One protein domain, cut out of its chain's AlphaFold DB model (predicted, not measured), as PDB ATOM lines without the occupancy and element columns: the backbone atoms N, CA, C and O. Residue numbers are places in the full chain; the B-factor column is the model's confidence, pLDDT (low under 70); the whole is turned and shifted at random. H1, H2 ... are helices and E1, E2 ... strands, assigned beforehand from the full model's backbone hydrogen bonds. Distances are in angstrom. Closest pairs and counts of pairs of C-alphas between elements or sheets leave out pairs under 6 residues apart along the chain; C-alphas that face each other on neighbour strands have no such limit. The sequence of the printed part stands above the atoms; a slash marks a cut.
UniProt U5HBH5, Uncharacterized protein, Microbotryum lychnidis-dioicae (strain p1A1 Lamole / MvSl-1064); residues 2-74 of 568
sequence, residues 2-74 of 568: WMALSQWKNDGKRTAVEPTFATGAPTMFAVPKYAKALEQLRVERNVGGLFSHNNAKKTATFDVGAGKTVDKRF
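Overview. This is residues 2 to 74 of the 568 residues of an uncharacterized protein of Microbotryum lychnidis-dioicae (strain p1A1 Lamole / MvSl-1064) (UniProt U5HBH5). A short ribbon of two parallel strands, E1 and E2, lies in the middle of a flat, loosely assembled model, with H2 on the loop that leads from E1 to E2, H1 toward one end of the long axis and the hairpin E3 and E4 toward the other. The two ribbons are separate two-stranded sheets, E1 beside E2 parallel and E3 beside E4 antiparallel. The printed part has 73 residues with two named helices and four named strands, in the order H1, E1, H2, E2, E3, E4, and its class is mixed, helices and strands. It is only just loose, close to compact, with a radius of gyration of the C-alphas of 13.9 A, and it spans 42 by 33 by 14 A.

Arrangement. E1, residues 20 to 23, and E2, residues 48 to 51, are parallel neighbours with 10 degrees between their directions. Across them N 21 and O 48 are 2.8 A apart and N 50 and O 21 are 2.8 A apart, within hydrogen-bond range. With H2, residues 32 to 44, they form a strand-helix-strand unit, two parallel neighbour strands with a helix between them in the chain, and its crossover is right-handed. The closest C-alphas of H2 and E2 are those of Arg 42 and Gly 48, 7.3 A apart. E3, residues 59 to 63, and E4, residues 69 to 73, form an antiparallel hairpin with 156 degrees between their directions. N 60 and O 72 are 2.8 A apart, and N 62 and O 70 are 2.9 A apart, within hydrogen-bond range. E2 and E3 are apart, and E1 is apart from both E3 and E4. H1, residues 2 to 10, is apart from H2, E2, E3 and E4. In H1 and H2 every O i to N i+4 pair is within hydrogen-bond range.

Along the chain. E1 and E2 each measure 10.1 A from first to last C-alpha, and E1 begins at C-alpha 20, (96.934, 55.927, 9.890). H2 is the longest helix, 18.3 A. E3 measures 12.8 A, and E4 measures 13.4 A and ends at C-alpha 73, (90.548, 56.246, 19.956). H1 measures 12.4 A and begins at C-alpha 2, (98.628, 62.575, 1.437).

Size, cuts and confidence. The two C-alphas farthest apart are those of Asp 11 and Ala 66, 42.3 A. The printed part has no cut. No link is long; those from H2 to E2 and from E3 to E4 are tight. The mean pLDDT of the printed part is 75.3, and 24 residues are under 70, among them residues 30 to 34 and 53 to 66.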
ATOM      1  N   TRP A   2      97.303  62.164   1.946       78.69
ATOM      2  CA  TRP A   2      98.628  62.575   1.437       78.69
ATOM      3  C   TRP A   2      98.919  64.085   1.450       78.69
ATOM      4  O   TRP A   2      99.982  64.481   1.915       78.69
ATOM      5  N   MET A   3      97.967  64.936   1.043       76.06
ATOM      6  CA  MET A   3      98.155  66.395   1.119       76.06
ATOM      7  C   MET A   3      98.355  66.900   2.557       76.06
ATOM      8  O   MET A   3      99.205  67.750   2.779       76.06
ATOM      9  N   ALA A   4      97.628  66.347   3.537       76.81
ATOM     10  CA  ALA A   4      97.797  66.708   4.946       76.81
ATOM     11  C   ALA A   4      99.171  66.266   5.468       76.81
ATOM     12  O   ALA A   4      99.837  67.034   6.148       76.81
ATOM     13  N   LEU A   5      99.650  65.084   5.062       80.56
ATOM     14  CA  LEU A   5     101.008  64.633   5.379       80.56
ATOM     15  C   LEU A   5     102.091  65.534   4.789       80.56
ATOM     16  O   LEU A   5     103.079  65.822   5.463       80.56
ATOM     17  N   SER A   6     101.897  65.996   3.555       78.75
ATOM     18  CA  SER A   6     102.805  66.949   2.925       78.75
ATOM     19  C   SER A   6     102.744  68.318   3.603       78.75
ATOM     20  O   SER A   6     103.786  68.924   3.814       78.75
ATOM     21  N   GLN A   7     101.558  68.780   4.011       77.88
ATOM     22  CA  GLN A   7     101.414  70.035   4.748       77.88
ATOM     23  C   GLN A   7     102.072  69.946   6.128       77.88
ATOM     24  O   GLN A   7     102.887  70.792   6.456       77.88
ATOM     25  N   TRP A   8     101.833  68.881   6.900       86.06
ATOM     26  CA  TRP A   8     102.505  68.676   8.187       86.06
ATOM     27  C   TRP A   8     104.025  68.542   8.043       86.06
ATOM     28  O   TRP A   8     104.747  68.934   8.955       86.06
ATOM     29  N   LYS A   9     104.537  68.024   6.917       82.12
ATOM     30  CA  LYS A   9     105.978  68.039   6.618       82.12
ATOM     31  C   LYS A   9     106.480  69.472   6.396       82.12
ATOM     32  O   LYS A   9     107.487  69.839   6.992       82.12
ATOM     33  N   ASN A  10     105.766  70.267   5.601       82.94
ATOM     34  CA  ASN A  10     106.112  71.664   5.314       82.94
ATOM     35  C   ASN A  10     106.010  72.558   6.569       82.94
ATOM     36  O   ASN A  10     106.866  73.406   6.787       82.94
ATOM     37  N   ASP A  11     105.018  72.316   7.429       86.38
ATOM     38  CA  ASP A  11     104.788  73.022   8.698       86.38
ATOM     39  C   ASP A  11     105.772  72.612   9.821       86.38
ATOM     40  O   ASP A  11     105.628  73.069  10.956       86.38
ATOM     41  N   GLY A  12     106.695  71.672   9.570       88.00
ATOM     42  CA  GLY A  12     107.599  71.098  10.581       88.00
ATOM     43  C   GLY A  12     106.934  70.157  11.604       88.00
ATOM     44  O   GLY A  12     107.591  69.677  12.521       88.00
ATOM     45  N   LYS A  13     105.638  69.858  11.452       84.94
ATOM     46  CA  LYS A  13     104.799  69.117  12.417       84.94
ATOM     47  C   LYS A  13     104.705  67.608  12.162       84.94
ATOM     48  O   LYS A  13     104.112  66.899  12.970       84.94
ATOM     49  N   ARG A  14     105.270  67.083  11.066       83.94
ATOM     50  CA  ARG A  14     105.143  65.663  10.660       83.94
ATOM     51  C   ARG A  14     105.570  64.669  11.746       83.94
ATOM     52  O   ARG A  14     104.987  63.592  11.808       83.94
ATOM     53  N   THR A  15     106.563  64.997  12.567       83.62
ATOM     54  CA  THR A  15     107.045  64.143  13.669       83.62
ATOM     55  C   THR A  15     106.103  64.109  14.873       83.62
ATOM     56  O   THR A  15     106.157  63.158  15.641       83.62
ATOM     57  N   ALA A  16     105.211  65.093  15.016       82.38
ATOM     58  CA  ALA A  16     104.223  65.183  16.092       82.38
ATOM     59  C   ALA A  16     102.846  64.593  15.712       82.38
ATOM     60  O   ALA A  16     101.856  64.844  16.395       82.38
ATOM     61  N   VAL A  17     102.756  63.850  14.600       80.56
ATOM     62  CA  VAL A  17     101.505  63.260  14.098       80.56
ATOM     63  C   VAL A  17     101.752  61.835  13.610       80.56
ATOM     64  O   VAL A  17     102.612  61.613  12.757       80.56
ATOM     65  N   GLU A  18     100.951  60.879  14.083       84.62
ATOM     66  CA  GLU A  18     100.962  59.486  13.621       84.62
ATOM     67  C   GLU A  18      99.820  59.235  12.615       84.62
ATOM     68  O   GLU A  18      98.679  58.968  13.000       84.62
ATOM     69  N   PRO A  19     100.070  59.351  11.298       84.06
ATOM     70  CA  PRO A  19      99.048  59.100  10.288       84.06
ATOM     71  C   PRO A  19      98.709  57.608  10.209       84.06
ATOM     72  O   PRO A  19      99.592  56.773  10.037       84.06
ATOM     73  N   THR A  20      97.421  57.274  10.217       84.25
ATOM     74  CA  THR A  20      96.934  55.927   9.890       84.25
ATOM     75  C   THR A  20      95.885  56.007   8.788       84.25
ATOM     76  O   THR A  20      94.953  56.809   8.857       84.25
ATOM     77  N   PHE A  21      96.042  55.177   7.762       83.50
ATOM     78  CA  PHE A  21      95.029  54.925   6.748       83.50
ATOM     79  C   PHE A  21      94.107  53.799   7.217       83.50
ATOM     80  O   PHE A  21      94.588  52.734   7.598       83.50
ATOM     81  N   ALA A  22      92.794  54.017   7.154       78.56
ATOM     82  CA  ALA A  22      91.785  53.004   7.443       78.56
ATOM     83  C   ALA A  22      90.792  52.893   6.280       78.56
ATOM     84  O   ALA A  22      90.395  53.909   5.705       78.56
ATOM     85  N   THR A  23      90.393  51.670   5.935       70.06
ATOM     86  CA  THR A  23      89.442  51.388   4.851       70.06
ATOM     87  C   THR A  23      88.664  50.098   5.108       70.06
ATOM     88  O   THR A  23      89.202  49.142   5.662       70.06
ATOM     89  N   GLY A  24      87.414  50.041   4.643       68.25
ATOM     90  CA  GLY A  24      86.602  48.818   4.626       68.25
ATOM     91  C   GLY A  24      87.015  47.805   3.547       68.25
ATOM     92  O   GLY A  24      86.486  46.701   3.521       68.25
ATOM     93  N   ALA A  25      87.946  48.165   2.657       69.69
ATOM     94  CA  ALA A  25      88.481  47.285   1.618       69.69
ATOM     95  C   ALA A  25      89.731  46.514   2.102       69.69
ATOM     96  O   ALA A  25      90.451  47.010   2.970       69.69
ATOM     97  N   PRO A  26      90.069  45.357   1.498       75.06
ATOM     98  CA  PRO A  26      91.277  44.596   1.841       75.06
ATOM     99  C   PRO A  26      92.594  45.253   1.376       75.06
ATOM    100  O   PRO A  26      93.669  44.734   1.655       75.06
ATOM    101  N   THR A  27      92.535  46.366   0.638       81.38
ATOM    102  CA  THR A  27      93.688  47.062   0.040       81.38
ATOM    103  C   THR A  27      93.449  48.575  -0.024       81.38
ATOM    104  O   THR A  27      92.318  49.047   0.100       81.38
ATOM    105  N   MET A  28      94.506  49.367  -0.265       80.44
ATOM    106  CA  MET A  28      94.381  50.826  -0.439       80.44
ATOM    107  C   MET A  28      93.619  51.237  -1.711       80.44
ATOM    108  O   MET A  28      93.144  52.369  -1.792       80.44
ATOM    109  N   PHE A  29      93.523  50.354  -2.713       77.50
ATOM    110  CA  PHE A  29      92.837  50.614  -3.979       77.50
ATOM    111  C   PHE A  29      92.476  49.302  -4.689       77.50
ATOM    112  O   PHE A  29      93.220  48.331  -4.601       77.50
ATOM    113  N   ALA A  30      91.372  49.271  -5.441       64.12
ATOM    114  CA  ALA A  30      90.850  48.035  -6.036       64.12
ATOM    115  C   ALA A  30      91.716  47.439  -7.171       64.12
ATOM    116  O   ALA A  30      91.648  46.243  -7.436       64.12
ATOM    117  N   VAL A  31      92.527  48.255  -7.853       63.09
ATOM    118  CA  VAL A  31      93.365  47.821  -8.987       63.09
ATOM    119  C   VAL A  31      94.779  47.459  -8.499       63.09
ATOM    120  O   VAL A  31      95.474  48.357  -8.012       63.09
ATOM    121  N   PRO A  32      95.267  46.210  -8.681       67.56
ATOM    122  CA  PRO A  32      96.524  45.738  -8.083       67.56
ATOM    123  C   PRO A  32      97.774  46.588  -8.370       67.56
ATOM    124  O   PRO A  32      98.579  46.795  -7.463       67.56
ATOM    125  N   LYS A  33      97.924  47.136  -9.591       63.34
ATOM    126  CA  LYS A  33      99.049  48.028  -9.957       63.34
ATOM    127  C   LYS A  33      99.138  49.233  -9.011       63.34
ATOM    128  O   LYS A  33     100.197  49.504  -8.449       63.34
ATOM    129  N   TYR A  34      98.019  49.931  -8.815       57.97
ATOM    130  CA  TYR A  34      97.958  51.127  -7.974       57.97
ATOM    131  C   TYR A  34      97.907  50.783  -6.481       57.97
ATOM    132  O   TYR A  34      98.476  51.517  -5.679       57.97
ATOM    133  N   ALA A  35      97.310  49.645  -6.105       74.06
ATOM    134  CA  ALA A  35      97.346  49.138  -4.734       74.06
ATOM    135  C   ALA A  35      98.789  48.933  -4.244       74.06
ATOM    136  O   ALA A  35      99.147  49.430  -3.180       74.06
ATOM    137  N   LYS A  36      99.635  48.279  -5.057       73.75
ATOM    138  CA  LYS A  36     101.058  48.057  -4.753       73.75
ATOM    139  C   LYS A  36     101.829  49.373  -4.590       73.75
ATOM    140  O   LYS A  36     102.590  49.513  -3.639       73.75
ATOM    141  N   ALA A  37     101.611  50.341  -5.483       69.69
ATOM    142  CA  ALA A  37     102.276  51.645  -5.421       69.69
ATOM    143  C   ALA A  37     101.847  52.475  -4.194       69.69
ATOM    144  O   ALA A  37     102.684  53.094  -3.539       69.69
ATOM    145  N   LEU A  38     100.556  52.466  -3.846       78.88
ATOM    146  CA  LEU A  38     100.042  53.157  -2.659       78.88
ATOM    147  C   LEU A  38     100.534  52.516  -1.357       78.88
ATOM    148  O   LEU A  38     100.869  53.241  -0.423       78.88
ATOM    149  N   GLU A  39     100.628  51.188  -1.311       84.06
ATOM    150  CA  GLU A  39     101.153  50.449  -0.158       84.06
ATOM    151  C   GLU A  39     102.661  50.685   0.039       84.06
ATOM    152  O   GLU A  39     103.115  50.886   1.164       84.06
ATOM    153  N   GLN A  40     103.435  50.779  -1.049       83.31
ATOM    154  CA  GLN A  40     104.831  51.219  -0.987       83.31
ATOM    155  C   GLN A  40     104.939  52.645  -0.411       83.31
ATOM    156  O   GLN A  40     105.647  52.854   0.574       83.31
ATOM    157  N   LEU A  41     104.161  53.602  -0.935       83.62
ATOM    158  CA  LEU A  41     104.104  54.976  -0.411       83.62
ATOM    159  C   LEU A  41     103.642  55.042   1.058       83.62
ATOM    160  O   LEU A  41     104.030  55.963   1.781       83.62
ATOM    161  N   ARG A  42     102.818  54.089   1.518       91.19
ATOM    162  CA  ARG A  42     102.383  53.961   2.920       91.19
ATOM    163  C   ARG A  42     103.553  53.601   3.834       91.19
ATOM    164  O   ARG A  42     103.717  54.236   4.877       91.19
ATOM    165  N   VAL A  43     104.369  52.628   3.433       89.44
ATOM    166  CA  VAL A  43     105.569  52.212   4.174       89.44
ATOM    167  C   VAL A  43     106.625  53.322   4.158       89.44
ATOM    168  O   VAL A  43     107.042  53.773   5.223       89.44
ATOM    169  N   GLU A  44     106.984  53.840   2.981       84.88
ATOM    170  CA  GLU A  44     108.000  54.898   2.807       84.88
ATOM    171  C   GLU A  44     107.709  56.163   3.627       84.88
ATOM    172  O   GLU A  44     108.621  56.814   4.136       84.88
ATOM    173  N   ARG A  45     106.431  56.536   3.757       85.81
ATOM    174  CA  ARG A  45     106.001  57.771   4.431       85.81
ATOM    175  C   ARG A  45     105.609  57.546   5.900       85.81
ATOM    176  O   ARG A  45     105.067  58.470   6.516       85.81
ATOM    177  N   ASN A  46     105.897  56.360   6.451       88.19
ATOM    178  CA  ASN A  46     105.561  55.886   7.799       88.19
ATOM    179  C   ASN A  46     104.092  56.149   8.185       88.19
ATOM    180  O   ASN A  46     103.790  56.991   9.036       88.19
ATOM    181  N   VAL A  47     103.178  55.469   7.492       90.06
ATOM    182  CA  VAL A  47     101.726  55.571   7.683       90.06
ATOM    183  C   VAL A  47     101.164  54.223   8.136       90.06
ATOM    184  O   VAL A  47     101.426  53.204   7.503       90.06
ATOM    185  N   GLY A  48     100.363  54.185   9.202       89.44
ATOM    186  CA  GLY A  48      99.657  52.971   9.630       89.44
ATOM    187  C   GLY A  48      98.656  52.480   8.574       89.44
ATOM    188  O   GLY A  48      98.124  53.282   7.805       89.44
ATOM    189  N   GLY A  49      98.386  51.175   8.517       85.50
ATOM    190  CA  GLY A  49      97.419  50.581   7.584       85.50
ATOM    191  C   GLY A  49      96.412  49.687   8.303       85.50
ATOM    192  O   GLY A  49      96.808  48.719   8.946       85.50
ATOM    193  N   LEU A  50      95.123  50.010   8.186       83.31
ATOM    194  CA  LEU A  50      93.996  49.233   8.707       83.31
ATOM    195  C   LEU A  50      93.056  48.882   7.543       83.31
ATOM    196  O   LEU A  50      92.373  49.749   6.996       83.31
ATOM    197  N   PHE A  51      93.055  47.611   7.148       82.50
ATOM    198  CA  PHE A  51      92.301  47.091   6.003       82.50
ATOM    199  C   PHE A  51      91.121  46.242   6.476       82.50
ATOM    200  O   PHE A  51      91.235  45.536   7.477       82.50
ATOM    201  N   SER A  52      89.990  46.308   5.775       76.75
ATOM    202  CA  SER A  52      88.716  45.685   6.176       76.75
ATOM    203  C   SER A  52      88.179  46.173   7.538       76.75
ATOM    204  O   SER A  52      87.869  45.365   8.402       76.75
ATOM    205  N   HIS A  53      88.114  47.495   7.752       66.25
ATOM    206  CA  HIS A  53      87.659  48.153   8.992       66.25
ATOM    207  C   HIS A  53      86.626  49.278   8.693       66.25
ATOM    208  O   HIS A  53      86.869  50.119   7.827       66.25
ATOM    209  N   ASN A  54      85.486  49.340   9.408       62.38
ATOM    210  CA  ASN A  54      84.369  50.296   9.174       62.38
ATOM    211  C   ASN A  54      83.707  50.799  10.493       62.38
ATOM    212  O   ASN A  54      83.769  50.072  11.470       62.38
ATOM    213  N   ASN A  55      83.132  52.017  10.564       59.78
ATOM    214  CA  ASN A  55      83.308  52.910  11.743       59.78
ATOM    215  C   ASN A  55      82.110  53.827  12.159       59.78
ATOM    216  O   ASN A  55      81.416  54.348  11.286       59.78
ATOM    217  N   ALA A  56      81.954  54.147  13.466       48.59
ATOM    218  CA  ALA A  56      81.218  55.327  13.985       48.59
ATOM    219  C   ALA A  56      81.649  55.805  15.412       48.59
ATOM    220  O   ALA A  56      81.887  54.975  16.282       48.59
ATOM    221  N   LYS A  57      81.568  57.133  15.685       54.72
ATOM    222  CA  LYS A  57      81.853  57.889  16.956       54.72
ATOM    223  C   LYS A  57      83.342  58.167  17.287       54.72
ATOM    224  O   LYS A  57      84.223  57.737  16.564       54.72
ATOM    225  N   LYS A  58      83.614  58.977  18.342       60.66
ATOM    226  CA  LYS A  58      84.965  59.443  18.789       60.66
ATOM    227  C   LYS A  58      85.908  58.331  19.285       60.66
ATOM    228  O   LYS A  58      87.119  58.527  19.339       60.66
ATOM    229  N   THR A  59      85.350  57.176  19.621       67.44
ATOM    230  CA  THR A  59      86.065  55.902  19.573       67.44
ATOM    231  C   THR A  59      85.594  55.222  18.302       67.44
ATOM    232  O   THR A  59      84.393  55.027  18.139       67.44
ATOM    233  N   ALA A  60      86.517  54.905  17.403       65.44
ATOM    234  CA  ALA A  60      86.231  54.174  16.185       65.44
ATOM    235  C   ALA A  60      86.088  52.684  16.496       65.44
ATOM    236  O   ALA A  60      87.091  51.977  16.587       65.44
ATOM    237  N   THR A  61      84.853  52.218  16.671       67.94
ATOM    238  CA  THR A  61      84.546  50.785  16.721       67.94
ATOM    239  C   THR A  61      84.594  50.220  15.309       67.94
ATOM    240  O   THR A  61      83.800  50.627  14.461       67.94
ATOM    241  N   PHE A  62      85.518  49.293  15.063       63.16
ATOM    242  CA  PHE A  62      85.683  48.617  13.780       63.16
ATOM    243  C   PHE A  62      85.208  47.166  13.847       63.16
ATOM    244  O   PHE A  62      85.721  46.405  14.661       63.16
ATOM    245  N   ASP A  63      84.282  46.761  12.976       64.00
ATOM    246  CA  ASP A  63      84.036  45.337  12.689       64.00
ATOM    247  C   ASP A  63      85.264  44.757  11.965       64.00
ATOM    248  O   ASP A  63      85.744  45.357  11.000       64.00
ATOM    249  N   VAL A  64      85.786  43.628  12.458       69.94
ATOM    250  CA  VAL A  64      86.938  42.903  11.881       69.94
ATOM    251  C   VAL A  64      86.557  41.502  11.377       69.94
ATOM    252  O   VAL A  64      87.424  40.668  11.112       69.94
ATOM    253  N   GLY A  65      85.258  41.237  11.227       57.12
ATOM    254  CA  GLY A  65      84.696  39.967  10.786       57.12
ATOM    255  C   GLY A  65      84.403  38.988  11.926       57.12
ATOM    256  O   GLY A  65      84.848  39.138  13.064       57.12
ATOM    257  N   ALA A  66      83.615  37.954  11.603       61.34
ATOM    258  CA  ALA A  66      83.208  36.886  12.526       61.34
ATOM    259  C   ALA A  66      82.605  37.381  13.865       61.34
ATOM    260  O   ALA A  66      82.774  36.742  14.902       61.34
ATOM    261  N   GLY A  67      81.909  38.526  13.845       71.44
ATOM    262  CA  GLY A  67      81.252  39.111  15.021       71.44
ATOM    263  C   GLY A  67      82.201  39.742  16.046       71.44
ATOM    264  O   GLY A  67      81.782  39.997  17.173       71.44
ATOM    265  N   LYS A  68      83.470  39.983  15.690       62.16
ATOM    266  CA  LYS A  68      84.448  40.657  16.554       62.16
ATOM    267  C   LYS A  68      84.590  42.127  16.173       62.16
ATOM    268  O   LYS A  68      84.645  42.467  14.994       62.16
ATOM    269  N   THR A  69      84.728  42.982  17.182       74.62
ATOM    270  CA  THR A  69      84.993  44.414  17.013       74.62
ATOM    271  C   THR A  69      86.306  44.832  17.675       74.62
ATOM    272  O   THR A  69      86.772  44.204  18.627       74.62
ATOM    273  N   VAL A  70      86.919  45.900  17.160       70.62
ATOM    274  CA  VAL A  70      88.138  46.519  17.696       70.62
ATOM    275  C   VAL A  70      87.931  48.025  17.807       70.62
ATOM    276  O   VAL A  70      87.721  48.702  16.805       70.62
ATOM    277  N   ASP A  71      88.047  48.557  19.019       75.94
ATOM    278  CA  ASP A  71      87.960  49.993  19.283       75.94
ATOM    279  C   ASP A  71      89.311  50.701  19.096       75.94
ATOM    280  O   ASP A  71      90.354  50.245  19.579       75.94
ATOM    281  N   LYS A  72      89.299  51.866  18.437       71.00
ATOM    282  CA  LYS A  72      90.448  52.781  18.335       71.00
ATOM    283  C   LYS A  72      90.046  54.218  18.656       71.00
ATOM    284  O   LYS A  72      89.223  54.818  17.972       71.00
ATOM    285  N   ARG A  73      90.666  54.809  19.677       76.12
ATOM    286  CA  ARG A  73      90.548  56.246  19.956       76.12
ATOM    287  C   ARG A  73      91.250  57.062  18.862       76.12
ATOM    288  O   ARG A  73      92.287  56.646  18.355       76.12
ATOM    289  N   PHE A  74      90.703  58.232  18.550       69.88
ATOM    290  CA  PHE A  74      91.335  59.245  17.707       69.88
ATOM    291  C   PHE A  74      90.988  60.649  18.215       69.88
ATOM    292  O   PHE A  74      89.954  60.846  18.856       69.88
TER     293      PHE A  74